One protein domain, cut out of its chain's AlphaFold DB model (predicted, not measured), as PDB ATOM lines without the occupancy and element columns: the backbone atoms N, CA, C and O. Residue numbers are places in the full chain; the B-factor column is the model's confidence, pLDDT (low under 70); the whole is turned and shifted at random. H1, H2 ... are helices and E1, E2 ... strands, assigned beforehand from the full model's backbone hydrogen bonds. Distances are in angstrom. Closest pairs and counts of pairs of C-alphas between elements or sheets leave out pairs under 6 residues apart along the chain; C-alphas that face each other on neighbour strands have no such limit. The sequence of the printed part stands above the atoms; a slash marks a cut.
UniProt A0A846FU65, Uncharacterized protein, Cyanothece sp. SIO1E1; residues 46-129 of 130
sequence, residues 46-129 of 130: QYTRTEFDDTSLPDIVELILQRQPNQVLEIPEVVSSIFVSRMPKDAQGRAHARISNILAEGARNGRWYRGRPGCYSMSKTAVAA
ATOM      1  N   GLN A  46      49.259 -12.239  10.995       84.62
ATOM      2  CA  GLN A  46      49.154 -12.096   9.530       84.62
ATOM      3  C   GLN A  46      47.717 -12.207   8.977       84.62
ATOM      4  O   GLN A  46      47.497 -12.021   7.785       84.62
ATOM      5  N   TYR A  47      46.749 -12.570   9.824       86.69
ATOM      6  CA  TYR A  47      45.328 -12.661   9.485       86.69
ATOM      7  C   TYR A  47      44.512 -11.509  10.099       86.69
ATOM      8  O   TYR A  47      43.282 -11.539  10.043       86.69
ATOM      9  N   THR A  48      45.161 -10.518  10.720       87.69
ATOM     10  CA  THR A  48      44.510  -9.260  11.125       87.69
ATOM     11  C   THR A  48      44.026  -8.541   9.864       87.69
ATOM     12  O   THR A  48      44.677  -8.603   8.821       87.69
ATOM     13  N   ARG A  49      42.858  -7.893   9.909       87.50
ATOM     14  CA  ARG A  49      42.363  -7.106   8.768       87.50
ATOM     15  C   ARG A  49      43.263  -5.889   8.547       87.50
ATOM     16  O   ARG A  49      43.638  -5.222   9.503       87.50
ATOM     17  N   THR A  50      43.546  -5.567   7.286       82.62
ATOM     18  CA  THR A  50      44.484  -4.496   6.894       82.62
ATOM     19  C   THR A  50      44.053  -3.094   7.350       82.62
ATOM     20  O   THR A  50      44.907  -2.235   7.511       82.62
ATOM     21  N   GLU A  51      42.763  -2.874   7.658       83.62
ATOM     22  CA  GLU A  51      42.256  -1.666   8.352       83.62
ATOM     23  C   GLU A  51      42.943  -1.429   9.717       83.62
ATOM     24  O   GLU A  51      42.892  -0.326  10.253       83.62
ATOM     25  N   PHE A  52      43.592  -2.455  10.276       83.12
ATOM     26  CA  PHE A  52      44.142  -2.461  11.624       83.12
ATOM     27  C   PHE A  52      45.634  -2.845  11.713       83.12
ATOM     28  O   PHE A  52      46.123  -3.007  12.829       83.12
ATOM     29  N   ASP A  53      46.368  -3.007  10.603       75.44
ATOM     30  CA  ASP A  53      47.748  -3.552  10.629       75.44
ATOM     31  C   ASP A  53      48.734  -2.645  11.402       75.44
ATOM     32  O   ASP A  53      49.526  -3.121  12.216       75.44
ATOM     33  N   ASP A  54      48.596  -1.323  11.249       81.75
ATOM     34  CA  ASP A  54      49.333  -0.302  12.011       81.75
ATOM     35  C   ASP A  54      48.843  -0.123  13.468       81.75
ATOM     36  O   ASP A  54      49.429   0.646  14.235       81.75
ATOM     37  N   THR A  55      47.759  -0.794  13.879       85.25
ATOM     38  CA  THR A  55      47.086  -0.558  15.170       85.25
ATOM     39  C   THR A  55      47.366  -1.669  16.187       85.25
ATOM     40  O   THR A  55      47.407  -2.859  15.884       85.25
ATOM     41  N   SER A  56      47.533  -1.297  17.457       88.56
ATOM     42  CA  SER A  56      47.737  -2.255  18.548       88.56
ATOM     43  C   SER A  56      46.436  -2.998  18.891       88.56
ATOM     44  O   SER A  56      45.412  -2.356  19.106       88.56
ATOM     45  N   LEU A  57      46.462  -4.334  19.030       88.50
ATOM     46  CA  LEU A  57      45.286  -5.139  19.430       88.50
ATOM     47  C   LEU A  57      44.404  -4.546  20.553       88.50
ATOM     48  O   LEU A  57      43.189  -4.574  20.373       88.50
ATOM     49  N   PRO A  58      44.922  -4.063  21.703       91.06
ATOM     50  CA  PRO A  58      44.085  -3.431  22.729       91.06
ATOM     51  C   PRO A  58      43.276  -2.230  22.223       91.06
ATOM     52  O   PRO A  58      42.128  -2.082  22.629       91.06
ATOM     53  N   ASP A  59      43.830  -1.417  21.325       91.25
ATOM     54  CA  ASP A  59      43.146  -0.265  20.734       91.25
ATOM     55  C   ASP A  59      42.156  -0.692  19.639       91.25
ATOM     56  O   ASP A  59      41.075  -0.121  19.544       91.25
ATOM     57  N   ILE A  60      42.441  -1.763  18.886       92.06
ATOM     58  CA  ILE A  60      41.469  -2.364  17.949       92.06
ATOM     59  C   ILE A  60      40.261  -2.936  18.717       92.06
ATOM     60  O   ILE A  60      39.112  -2.729  18.329       92.06
ATOM     61  N   VAL A  61      40.513  -3.638  19.829       92.06
ATOM     62  CA  VAL A  61      39.468  -4.179  20.716       92.06
ATOM     63  C   VAL A  61      38.636  -3.053  21.332       92.06
ATOM     64  O   VAL A  61      37.408  -3.141  21.333       92.06
ATOM     65  N   GLU A  62      39.278  -1.979  21.803       92.31
ATOM     66  CA  GLU A  62      38.577  -0.787  22.285       92.31
ATOM     67  C   GLU A  62      37.721  -0.144  21.190       92.31
ATOM     68  O   GLU A  62      36.542   0.107  21.422       92.31
ATOM     69  N   LEU A  63      38.266   0.060  19.989       91.94
ATOM     70  CA  LEU A  63      37.554   0.660  18.861       91.94
ATOM     71  C   LEU A  63      36.306  -0.148  18.471       91.94
ATOM     72  O   LEU A  63      35.268   0.432  18.165       91.94
ATOM     73  N   ILE A  64      36.369  -1.481  18.511       91.75
ATOM     74  CA  ILE A  64      35.220  -2.353  18.221       91.75
ATOM     75  C   ILE A  64      34.146  -2.237  19.313       91.75
ATOM     76  O   ILE A  64      32.965  -2.089  18.997       91.75
ATOM     77  N   LEU A  65      34.549  -2.227  20.587       91.31
ATOM     78  CA  LEU A  65      33.646  -1.993  21.718       91.31
ATOM     79  C   LEU A  65      33.038  -0.572  21.692       91.31
ATOM     80  O   LEU A  65      31.873  -0.400  22.046       91.31
ATOM     81  N   GLN A  66      33.782   0.438  21.227       91.69
ATOM     82  CA  GLN A  66      33.305   1.814  21.023       91.69
ATOM     83  C   GLN A  66      32.380   1.961  19.806       91.69
ATOM     84  O   GLN A  66      31.471   2.785  19.846       91.69
ATOM     85  N   ARG A  67      32.557   1.158  18.741       91.06
ATOM     86  CA  ARG A  67      31.624   1.096  17.597       91.06
ATOM     87  C   ARG A  67      30.263   0.494  17.985       91.06
ATOM     88  O   ARG A  67      29.287   0.752  17.287       91.06
ATOM     89  N   GLN A  68      30.171  -0.283  19.072       89.88
ATOM     90  CA  GLN A  68      28.918  -0.885  19.558       89.88
ATOM     91  C   GLN A  68      28.726  -0.722  21.084       89.88
ATOM     92  O   GLN A  68      28.605  -1.710  21.810       89.88
ATOM     93  N   PRO A  69      28.655   0.514  21.611       86.94
ATOM     94  CA  PRO A  69      28.833   0.774  23.041       86.94
ATOM     95  C   PRO A  69      27.648   0.339  23.914       86.94
ATOM     96  O   PRO A  69      27.790   0.278  25.133       86.94
ATOM     97  N   ASN A  70      26.498   0.033  23.303       86.62
ATOM     98  CA  ASN A  70      25.284  -0.455  23.967       86.62
ATOM     99  C   ASN A  70      25.038  -1.958  23.744       86.62
ATOM    100  O   ASN A  70      24.087  -2.494  24.306       86.62
ATOM    101  N   GLN A  71      25.857  -2.636  22.932       88.62
ATOM    102  CA  GLN A  71      25.769  -4.086  22.737       88.62
ATOM    103  C   GLN A  71      26.731  -4.806  23.677       88.62
ATOM    104  O   GLN A  71      27.781  -4.274  24.044       88.62
ATOM    105  N   VAL A  72      26.391  -6.039  24.036       90.62
ATOM    106  CA  VAL A  72      27.304  -6.963  24.709       90.62
ATOM    107  C   VAL A  72      27.964  -7.826  23.635       90.62
ATOM    108  O   VAL A  72      27.283  -8.534  22.902       90.62
ATOM    109  N   LEU A  73      29.288  -7.731  23.514       92.94
ATOM    110  CA  LEU A  73      30.075  -8.465  22.527       92.94
ATOM    111  C   LEU A  73      30.741  -9.689  23.156       92.94
ATOM    112  O   LEU A  73      31.426  -9.592  24.181       92.94
ATOM    113  N   GLU A  74      30.589 -10.835  22.500       93.38
ATOM    114  CA  GLU A  74      31.312 -12.059  22.829       93.38
ATOM    115  C   GLU A  74      32.739 -12.047  22.250       93.38
ATOM    116  O   GLU A  74      32.989 -11.491  21.178       93.38
ATOM    117  N   ILE A  75      33.690 -12.725  22.908       92.62
ATOM    118  CA  ILE A  75      35.055 -12.921  22.374       92.62
ATOM    119  C   ILE A  75      35.063 -13.434  20.911       92.62
ATOM    120  O   ILE A  75      35.808 -12.850  20.120       92.62
ATOM    121  N   PRO A  76      34.293 -14.471  20.499       91.69
ATOM    122  CA  PRO A  76      34.224 -14.896  19.095       91.69
ATOM    123  C   PRO A  76      33.810 -13.783  18.120       91.69
ATOM    124  O   PRO A  76      34.416 -13.688  17.055       91.69
ATOM    125  N   GLU A  77      32.870 -12.906  18.482       91.12
ATOM    126  CA  GLU A  77      32.446 -11.783  17.629       91.12
ATOM    127  C   GLU A  77      33.525 -10.700  17.517       91.12
ATOM    128  O   GLU A  77      33.799 -10.191  16.426       91.12
ATOM    129  N   VAL A  78      34.228 -10.399  18.614       91.94
ATOM    130  CA  VAL A  78      35.399  -9.505  18.582       91.94
ATOM    131  C   VAL A  78      36.517 -10.108  17.718       91.94
ATOM    132  O   VAL A  78      37.124  -9.405  16.915       91.94
ATOM    133  N   VAL A  79      36.760 -11.421  17.801       91.50
ATOM    134  CA  VAL A  79      37.725 -12.132  16.939       91.50
ATOM    135  C   VAL A  79      37.299 -12.078  15.464       91.50
ATOM    136  O   VAL A  79      38.117 -11.730  14.616       91.50
ATOM    137  N   SER A  80      36.030 -12.356  15.155       90.06
ATOM    138  CA  SER A  80      35.450 -12.284  13.801       90.06
ATOM    139  C   SER A  80      35.528 -10.868  13.203       90.06
ATOM    140  O   SER A  80      35.743 -10.683  12.004       90.06
ATOM    141  N   SER A  81      35.431  -9.846  14.056       90.25
ATOM    142  CA  SER A  81      35.549  -8.439  13.667       90.25
ATOM    143  C   SER A  81      36.988  -8.033  13.315       90.25
ATOM    144  O   SER A  81      37.187  -7.294  12.346       90.25
ATOM    145  N   ILE A  82      37.987  -8.522  14.060       89.44
ATOM    146  CA  ILE A  82      39.413  -8.164  13.900       89.44
ATOM    147  C   ILE A  82      40.099  -8.962  12.786       89.44
ATOM    148  O   ILE A  82      40.922  -8.414  12.051       89.44
ATOM    149  N   PHE A  83      39.802 -10.257  12.681       89.38
ATOM    150  CA  PHE A  83      40.574 -11.208  11.880       89.38
ATOM    151  C   PHE A  83      39.802 -11.711  10.656       89.38
ATOM    152  O   PHE A  83      38.576 -11.782  10.654       89.38
ATOM    153  N   VAL A  84      40.511 -12.107   9.597       87.75
ATOM    154  CA  VAL A  84      39.869 -12.710   8.420       87.75
ATOM    155  C   VAL A  84      39.386 -14.133   8.716       87.75
ATOM    156  O   VAL A  84      40.128 -14.971   9.227       87.75
ATOM    157  N   SER A  85      38.150 -14.441   8.311       77.62
ATOM    158  CA  SER A  85      37.500 -15.750   8.521       77.62
ATOM    159  C   SER A  85      38.289 -16.946   7.945       77.62
ATOM    160  O   SER A  85      38.171 -18.064   8.436       77.62
ATOM    161  N   ARG A  86      39.175 -16.718   6.961       82.81
ATOM    162  CA  ARG A  86      40.047 -17.743   6.347       82.81
ATOM    163  C   ARG A  86      41.267 -18.145   7.209       82.81
ATOM    164  O   ARG A  86      42.226 -18.711   6.685       82.81
ATOM    165  N   MET A  87      41.267 -17.831   8.503       83.44
ATOM    166  CA  MET A  87      42.325 -18.192   9.454       83.44
ATOM    167  C   MET A  87      42.242 -19.689   9.848       83.44
ATOM    168  O   MET A  87      41.149 -20.195  10.106       83.44
ATOM    169  N   PRO A  88      43.365 -20.432   9.945       87.62
ATOM    170  CA  PRO A  88      43.357 -21.819  10.413       87.62
ATOM    171  C   PRO A  88      43.048 -21.920  11.917       87.62
ATOM    172  O   PRO A  88      43.473 -21.079  12.709       87.62
ATOM    173  N   LYS A  89      42.361 -22.996  12.333       86.44
ATOM    174  CA  LYS A  89      41.820 -23.171  13.702       86.44
ATOM    175  C   LYS A  89      42.843 -22.999  14.836       86.44
ATOM    176  O   LYS A  89      42.505 -22.441  15.874       86.44
ATOM    177  N   ASP A  90      44.088 -23.445  14.653       87.56
ATOM    178  CA  ASP A  90      45.161 -23.256  15.645       87.56
ATOM    179  C   ASP A  90      45.510 -21.766  15.837       87.56
ATOM    180  O   ASP A  90      45.579 -21.282  16.969       87.56
ATOM    181  N   ALA A  91      45.636 -21.007  14.744       87.75
ATOM    182  CA  ALA A  91      45.811 -19.561  14.812       87.75
ATOM    183  C   ALA A  91      44.572 -18.882  15.423       87.75
ATOM    184  O   ALA A  91      44.728 -17.988  16.252       87.75
ATOM    185  N   GLN A  92      43.360 -19.357  15.111       88.69
ATOM    186  CA  GLN A  92      42.108 -18.828  15.672       88.69
ATOM    187  C   GLN A  92      42.028 -19.020  17.190       88.69
ATOM    188  O   GLN A  92      41.687 -18.082  17.906       88.69
ATOM    189  N   GLY A  93      42.422 -20.191  17.703       90.00
ATOM    190  CA  GLY A  93      42.515 -20.437  19.144       90.00
ATOM    191  C   GLY A  93      43.527 -19.515  19.834       90.00
ATOM    192  O   GLY A  93      43.238 -18.958  20.894       90.00
ATOM    193  N   ARG A  94      44.690 -19.282  19.210       89.50
ATOM    194  CA  ARG A  94      45.722 -18.362  19.724       89.50
ATOM    195  C   ARG A  94      45.271 -16.894  19.686       89.50
ATOM    196  O   ARG A  94      45.524 -16.169  20.646       89.50
ATOM    197  N   ALA A  95      44.578 -16.475  18.625       90.06
ATOM    198  CA  ALA A  95      43.952 -15.159  18.515       90.06
ATOM    199  C   ALA A  95      42.901 -14.965  19.614       90.06
ATOM    200  O   ALA A  95      43.010 -14.037  20.411       90.06
ATOM    201  N   HIS A  96      41.945 -15.890  19.725       91.88
ATOM    202  CA  HIS A  96      40.891 -15.876  20.737       91.88
ATOM    203  C   HIS A  96      41.456 -15.805  22.162       91.88
ATOM    204  O   HIS A  96      41.013 -14.977  22.952       91.88
ATOM    205  N   ALA A  97      42.484 -16.600  22.483       92.62
ATOM    206  CA  ALA A  97      43.164 -16.550  23.779       92.62
ATOM    207  C   ALA A  97      43.907 -15.219  24.039       92.62
ATOM    208  O   ALA A  97      44.071 -14.811  25.189       92.62
ATOM    209  N   ARG A  98      44.358 -14.514  22.991       91.88
ATOM    210  CA  ARG A  98      44.946 -13.175  23.141       91.88
ATOM    211  C   ARG A  98      43.872 -12.103  23.330       91.88
ATOM    212  O   ARG A  98      44.039 -11.261  24.212       91.88
ATOM    213  N   ILE A  99      42.781 -12.155  22.564       93.06
ATOM    214  CA  ILE A  99      41.639 -11.240  22.698       93.06
ATOM    215  C   ILE A  99      40.959 -11.413  24.063       93.06
ATOM    216  O   ILE A  99      40.700 -10.414  24.727       93.06
ATOM    217  N   SER A 100      40.761 -12.641  24.554       93.69
ATOM    218  CA  SER A 100      40.176 -12.885  25.880       93.69
ATOM    219  C   SER A 100      41.032 -12.327  27.022       93.69
ATOM    220  O   SER A 100      40.483 -11.744  27.959       93.69
ATOM    221  N   ASN A 101      42.364 -12.431  26.934       94.12
ATOM    222  CA  ASN A 101      43.266 -11.804  27.902       94.12
ATOM    223  C   ASN A 101      43.209 -10.272  27.837       94.12
ATOM    224  O   ASN A 101      43.174  -9.638  28.885       94.12
ATOM    225  N   ILE A 102      43.173  -9.680  26.638       93.69
ATOM    226  CA  ILE A 102      43.046  -8.223  26.463       93.69
ATOM    227  C   ILE A 102      41.717  -7.731  27.046       93.69
ATOM    228  O   ILE A 102      41.717  -6.805  27.851       93.69
ATOM    229  N   LEU A 103      40.601  -8.390  26.718       94.00
ATOM    230  CA  LEU A 103      39.271  -8.081  27.249       94.00
ATOM    231  C   LEU A 103      39.216  -8.191  28.782       94.00
ATOM    232  O   LEU A 103      38.659  -7.310  29.436       94.00
ATOM    233  N   ALA A 104      39.844  -9.213  29.371       93.12
ATOM    234  CA  ALA A 104      39.939  -9.357  30.824       93.12
ATOM    235  C   ALA A 104      40.856  -8.306  31.486       93.12
ATOM    236  O   ALA A 104      40.595  -7.893  32.616       93.12
ATOM    237  N   GLU A 105      41.920  -7.872  30.809       94.81
ATOM    238  CA  GLU A 105      42.879  -6.865  31.287       94.81
ATOM    239  C   GLU A 105      42.285  -5.450  31.234       94.81
ATOM    240  O   GLU A 105      42.276  -4.752  32.246       94.81
ATOM    241  N   GLY A 106      41.685  -5.048  30.110       93.44
ATOM    242  CA  GLY A 106      41.002  -3.756  29.988       93.44
ATOM    243  C   GLY A 106      39.786  -3.623  30.909       93.44
ATOM    244  O   GLY A 106      39.582  -2.553  31.479       93.44
ATOM    245  N   ALA A 107      39.054  -4.718  31.160       94.00
ATOM    246  CA  ALA A 107      37.965  -4.734  32.138       94.00
ATOM    247  C   ALA A 107      38.458  -4.576  33.589       94.00
ATOM    248  O   ALA A 107      37.805  -3.922  34.397       94.00
ATOM    249  N   ARG A 108      39.633  -5.131  33.930       92.88
ATOM    250  CA  ARG A 108      40.289  -4.901  35.234       92.88
ATOM    251  C   ARG A 108      40.814  -3.473  35.380       92.88
ATOM    252  O   ARG A 108      40.773  -2.928  36.475       92.88
ATOM    253  N   ASN A 109      41.271  -2.879  34.280       92.62
ATOM    254  CA  ASN A 109      41.772  -1.506  34.228       92.62
ATOM    255  C   ASN A 109      40.651  -0.455  34.082       92.62
ATOM    256  O   ASN A 109      40.947   0.734  34.009       92.62
ATOM    257  N   GLY A 110      39.380  -0.870  34.010       91.50
ATOM    258  CA  GLY A 110      38.229   0.030  33.903       91.50
ATOM    259  C   GLY A 110      38.019   0.692  32.534       91.50
ATOM    260  O   GLY A 110      37.214   1.615  32.454       91.50
ATOM    261  N   ARG A 111      38.691   0.238  31.459       92.31
ATOM    262  CA  ARG A 111      38.448   0.742  30.084       92.31
ATOM    263  C   ARG A 111      37.063   0.344  29.558       92.31
ATOM    264  O   ARG A 111      36.486   1.059  28.750       92.31
ATOM    265  N   TRP A 112      36.532  -0.792  30.010       94.38
ATOM    266  CA  TRP A 112      35.209  -1.315  29.652       94.38
ATOM    267  C   TRP A 112      34.684  -2.254  30.743       94.38
ATOM    268  O   TRP A 112      35.383  -2.565  31.708       94.38
ATOM    269  N   TYR A 113      33.452  -2.736  30.590       93.81
ATOM    270  CA  TYR A 113      32.792  -3.629  31.537       93.81
ATOM    271  C   TYR A 113      32.720  -5.063  31.007       93.81
ATOM    272  O   TYR A 113      32.745  -5.320  29.802       93.81
ATOM    273  N   ARG A 114      32.627  -6.015  31.938       92.62
ATOM    274  CA  ARG A 114      32.430  -7.444  31.675       92.62
ATOM    275  C   ARG A 114      31.063  -7.861  32.217       92.62
ATOM    276  O   ARG A 114      30.751  -7.526  33.356       92.62
ATOM    277  N   GLY A 115      30.304  -8.604  31.416       89.75
ATOM    278  CA  GLY A 115      29.043  -9.235  31.811       89.75
ATOM    279  C   GLY A 115      29.231 -10.726  32.066       89.75
ATOM    280  O   GLY A 115      30.101 -11.135  32.846       89.75
ATOM    281  N   ARG A 116      28.442 -11.546  31.363       89.44
ATOM    282  CA  ARG A 116      28.572 -13.009  31.348       89.44
ATOM    283  C   ARG A 116      29.998 -13.494  30.999       89.44
ATOM    284  O   ARG A 116      30.822 -12.740  30.469       89.44
ATOM    285  N   PRO A 117      30.366 -14.751  31.320       88.44
ATOM    286  CA  PRO A 117      31.687 -15.291  30.995       88.44
ATOM    287  C   PRO A 117      31.970 -15.253  29.484       88.44
ATOM    288  O   PRO A 117      31.369 -15.994  28.721       88.44
ATOM    289  N   GLY A 118      32.901 -14.391  29.061       88.38
ATOM    290  CA  GLY A 118      33.229 -14.173  27.645       88.38
ATOM    291  C   GLY A 118      32.547 -12.965  26.992       88.38
ATOM    292  O   GLY A 118      32.834 -12.686  25.833       88.38
ATOM    293  N   CYS A 119      31.719 -12.226  27.735       92.00
ATOM    294  CA  CYS A 119      30.885 -11.126  27.249       92.00
ATOM    295  C   CYS A 119      31.342  -9.763  27.815       92.00
ATOM    296  O   CYS A 119      31.580  -9.641  29.022       92.00
ATOM    297  N   TYR A 120      31.467  -8.734  26.967       93.81
ATOM    298  CA  TYR A 120      32.034  -7.420  27.318       93.81
ATOM    299  C   TYR A 120      31.316  -6.254  26.608       93.81
ATOM    300  O   TYR A 120      30.782  -6.432  25.519       93.81
ATOM    301  N   SER A 121      31.310  -5.052  27.197       93.31
ATOM    302  CA  SER A 121      30.733  -3.834  26.586       93.31
ATOM    303  C   SER A 121      31.345  -2.551  27.159       93.31
ATOM    304  O   SER A 121      31.815  -2.549  28.297       93.31
ATOM    305  N   MET A 122      31.273  -1.435  26.425       93.31
ATOM    306  CA  MET A 122      31.570  -0.100  26.978       93.31
ATOM    307  C   MET A 122      30.536   0.353  28.015       93.31
ATOM    308  O   MET A 122      30.879   1.102  28.928       93.31
ATOM    309  N   SER A 123      29.288  -0.117  27.927       90.62
ATOM    310  CA  SER A 123      28.227   0.282  28.857       90.62
ATOM    311  C   SER A 123      28.038  -0.711  29.998       90.62
ATOM    312  O   SER A 123      27.670  -1.867  29.788       90.62
ATOM    313  N   LYS A 124      28.174  -0.222  31.238       87.19
ATOM    314  CA  LYS A 124      27.836  -0.978  32.459       87.19
ATOM    315  C   LYS A 124      26.365  -1.414  32.491       87.19
ATOM    316  O   LYS A 124      26.046  -2.444  33.069       87.19
ATOM    317  N   THR A 125      25.478  -0.628  31.882       87.00
ATOM    318  CA  THR A 125      24.048  -0.932  31.743       87.00
ATOM    319  C   THR A 125      23.791  -2.076  30.767       87.00
ATOM    320  O   THR A 125      22.984  -2.943  31.079       87.00
ATOM    321  N   ALA A 126      24.511  -2.136  29.639       84.81
ATOM    322  CA  ALA A 126      24.368  -3.213  28.657       84.81
ATOM    323  C   ALA A 126      24.716  -4.581  29.268       84.81
ATOM    324  O   ALA A 126      23.907  -5.498  29.221       84.81
ATOM    325  N   VAL A 127      25.861  -4.693  29.957       86.56
ATOM    326  CA  VAL A 127      26.263  -5.939  30.648       86.56
ATOM    327  C   VAL A 127      25.430  -6.286  31.894       86.56
ATOM    328  O   VAL A 127      25.681  -7.316  32.515       86.56
ATOM    329  N   ALA A 128      24.484  -5.429  32.287       82.56
ATOM    330  CA  ALA A 128      23.550  -5.665  33.389       82.56
ATOM    331  C   ALA A 128      22.122  -5.996  32.908       82.56
ATOM    332  O   ALA A 128      21.263  -6.288  33.739       82.56
ATOM    333  N   ALA A 129      21.874  -5.942  31.595       74.88
ATOM    334  CA  ALA A 129      20.598  -6.266  30.952       74.88
ATOM    335  C   ALA A 129      20.650  -7.564  30.114       74.88
ATOM    336  O   ALA A 129      19.640  -7.933  29.517       74.88
TER     337      ALA A 129
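Overview. This is residues 46 to 129 of the 130 residues of an uncharacterized protein of Cyanothece sp. SIO1E1 (UniProt A0A846FU65). Three helices, H1, H2 and H3, cross one another in a compact cluster, H3 the longest; a small strand patch round E1 makes the side near residues 73 to 74 and 113 to 114, which pair antiparallel with it. The 84 printed residues hold H1, H2, H3 and E1 in that order, mostly helix, with radius of gyration of the C-alphas 12.3 A and spans of 35 by 24 by 20 A.

Arrangement. H3, residues 89 to 108, touches H2, residues 75 to 82, with residues 95 to 100 alone, about perpendicular at 75 degrees; the closest C-alphas, Val 79 and His 96, are 6.2 A apart. H3 touches H1, residues 57 to 67, with residues 99 to 106 alone, only just about perpendicular at 72 degrees; the closest C-alphas, Pro 58 and Ile 102, are 6.2 A apart. H1 and H2 touch, about perpendicular at 84 degrees, closest at the C-alphas of Val 61 and Val 78, 7.0 A. In H1, H2 and H3 every O i to N i+4 pair is within hydrogen-bond range. E1, residues 119 to 121, pairs with no named strand.

Along the chain. H3 spans 28.3 A from C-alpha 89 at (41.820, -23.171, 13.702), H1 15.1 A, H2 10.7 A; E1 ends at C-alpha 121, (30.733, -3.834, 26.586).

Size, cuts and confidence. The C-alphas farthest apart, Gln 46 and Ala 129, are 36.2 A apart. The printed part has no cut, the links are short, and no printed residue is under 70 in pLDDT.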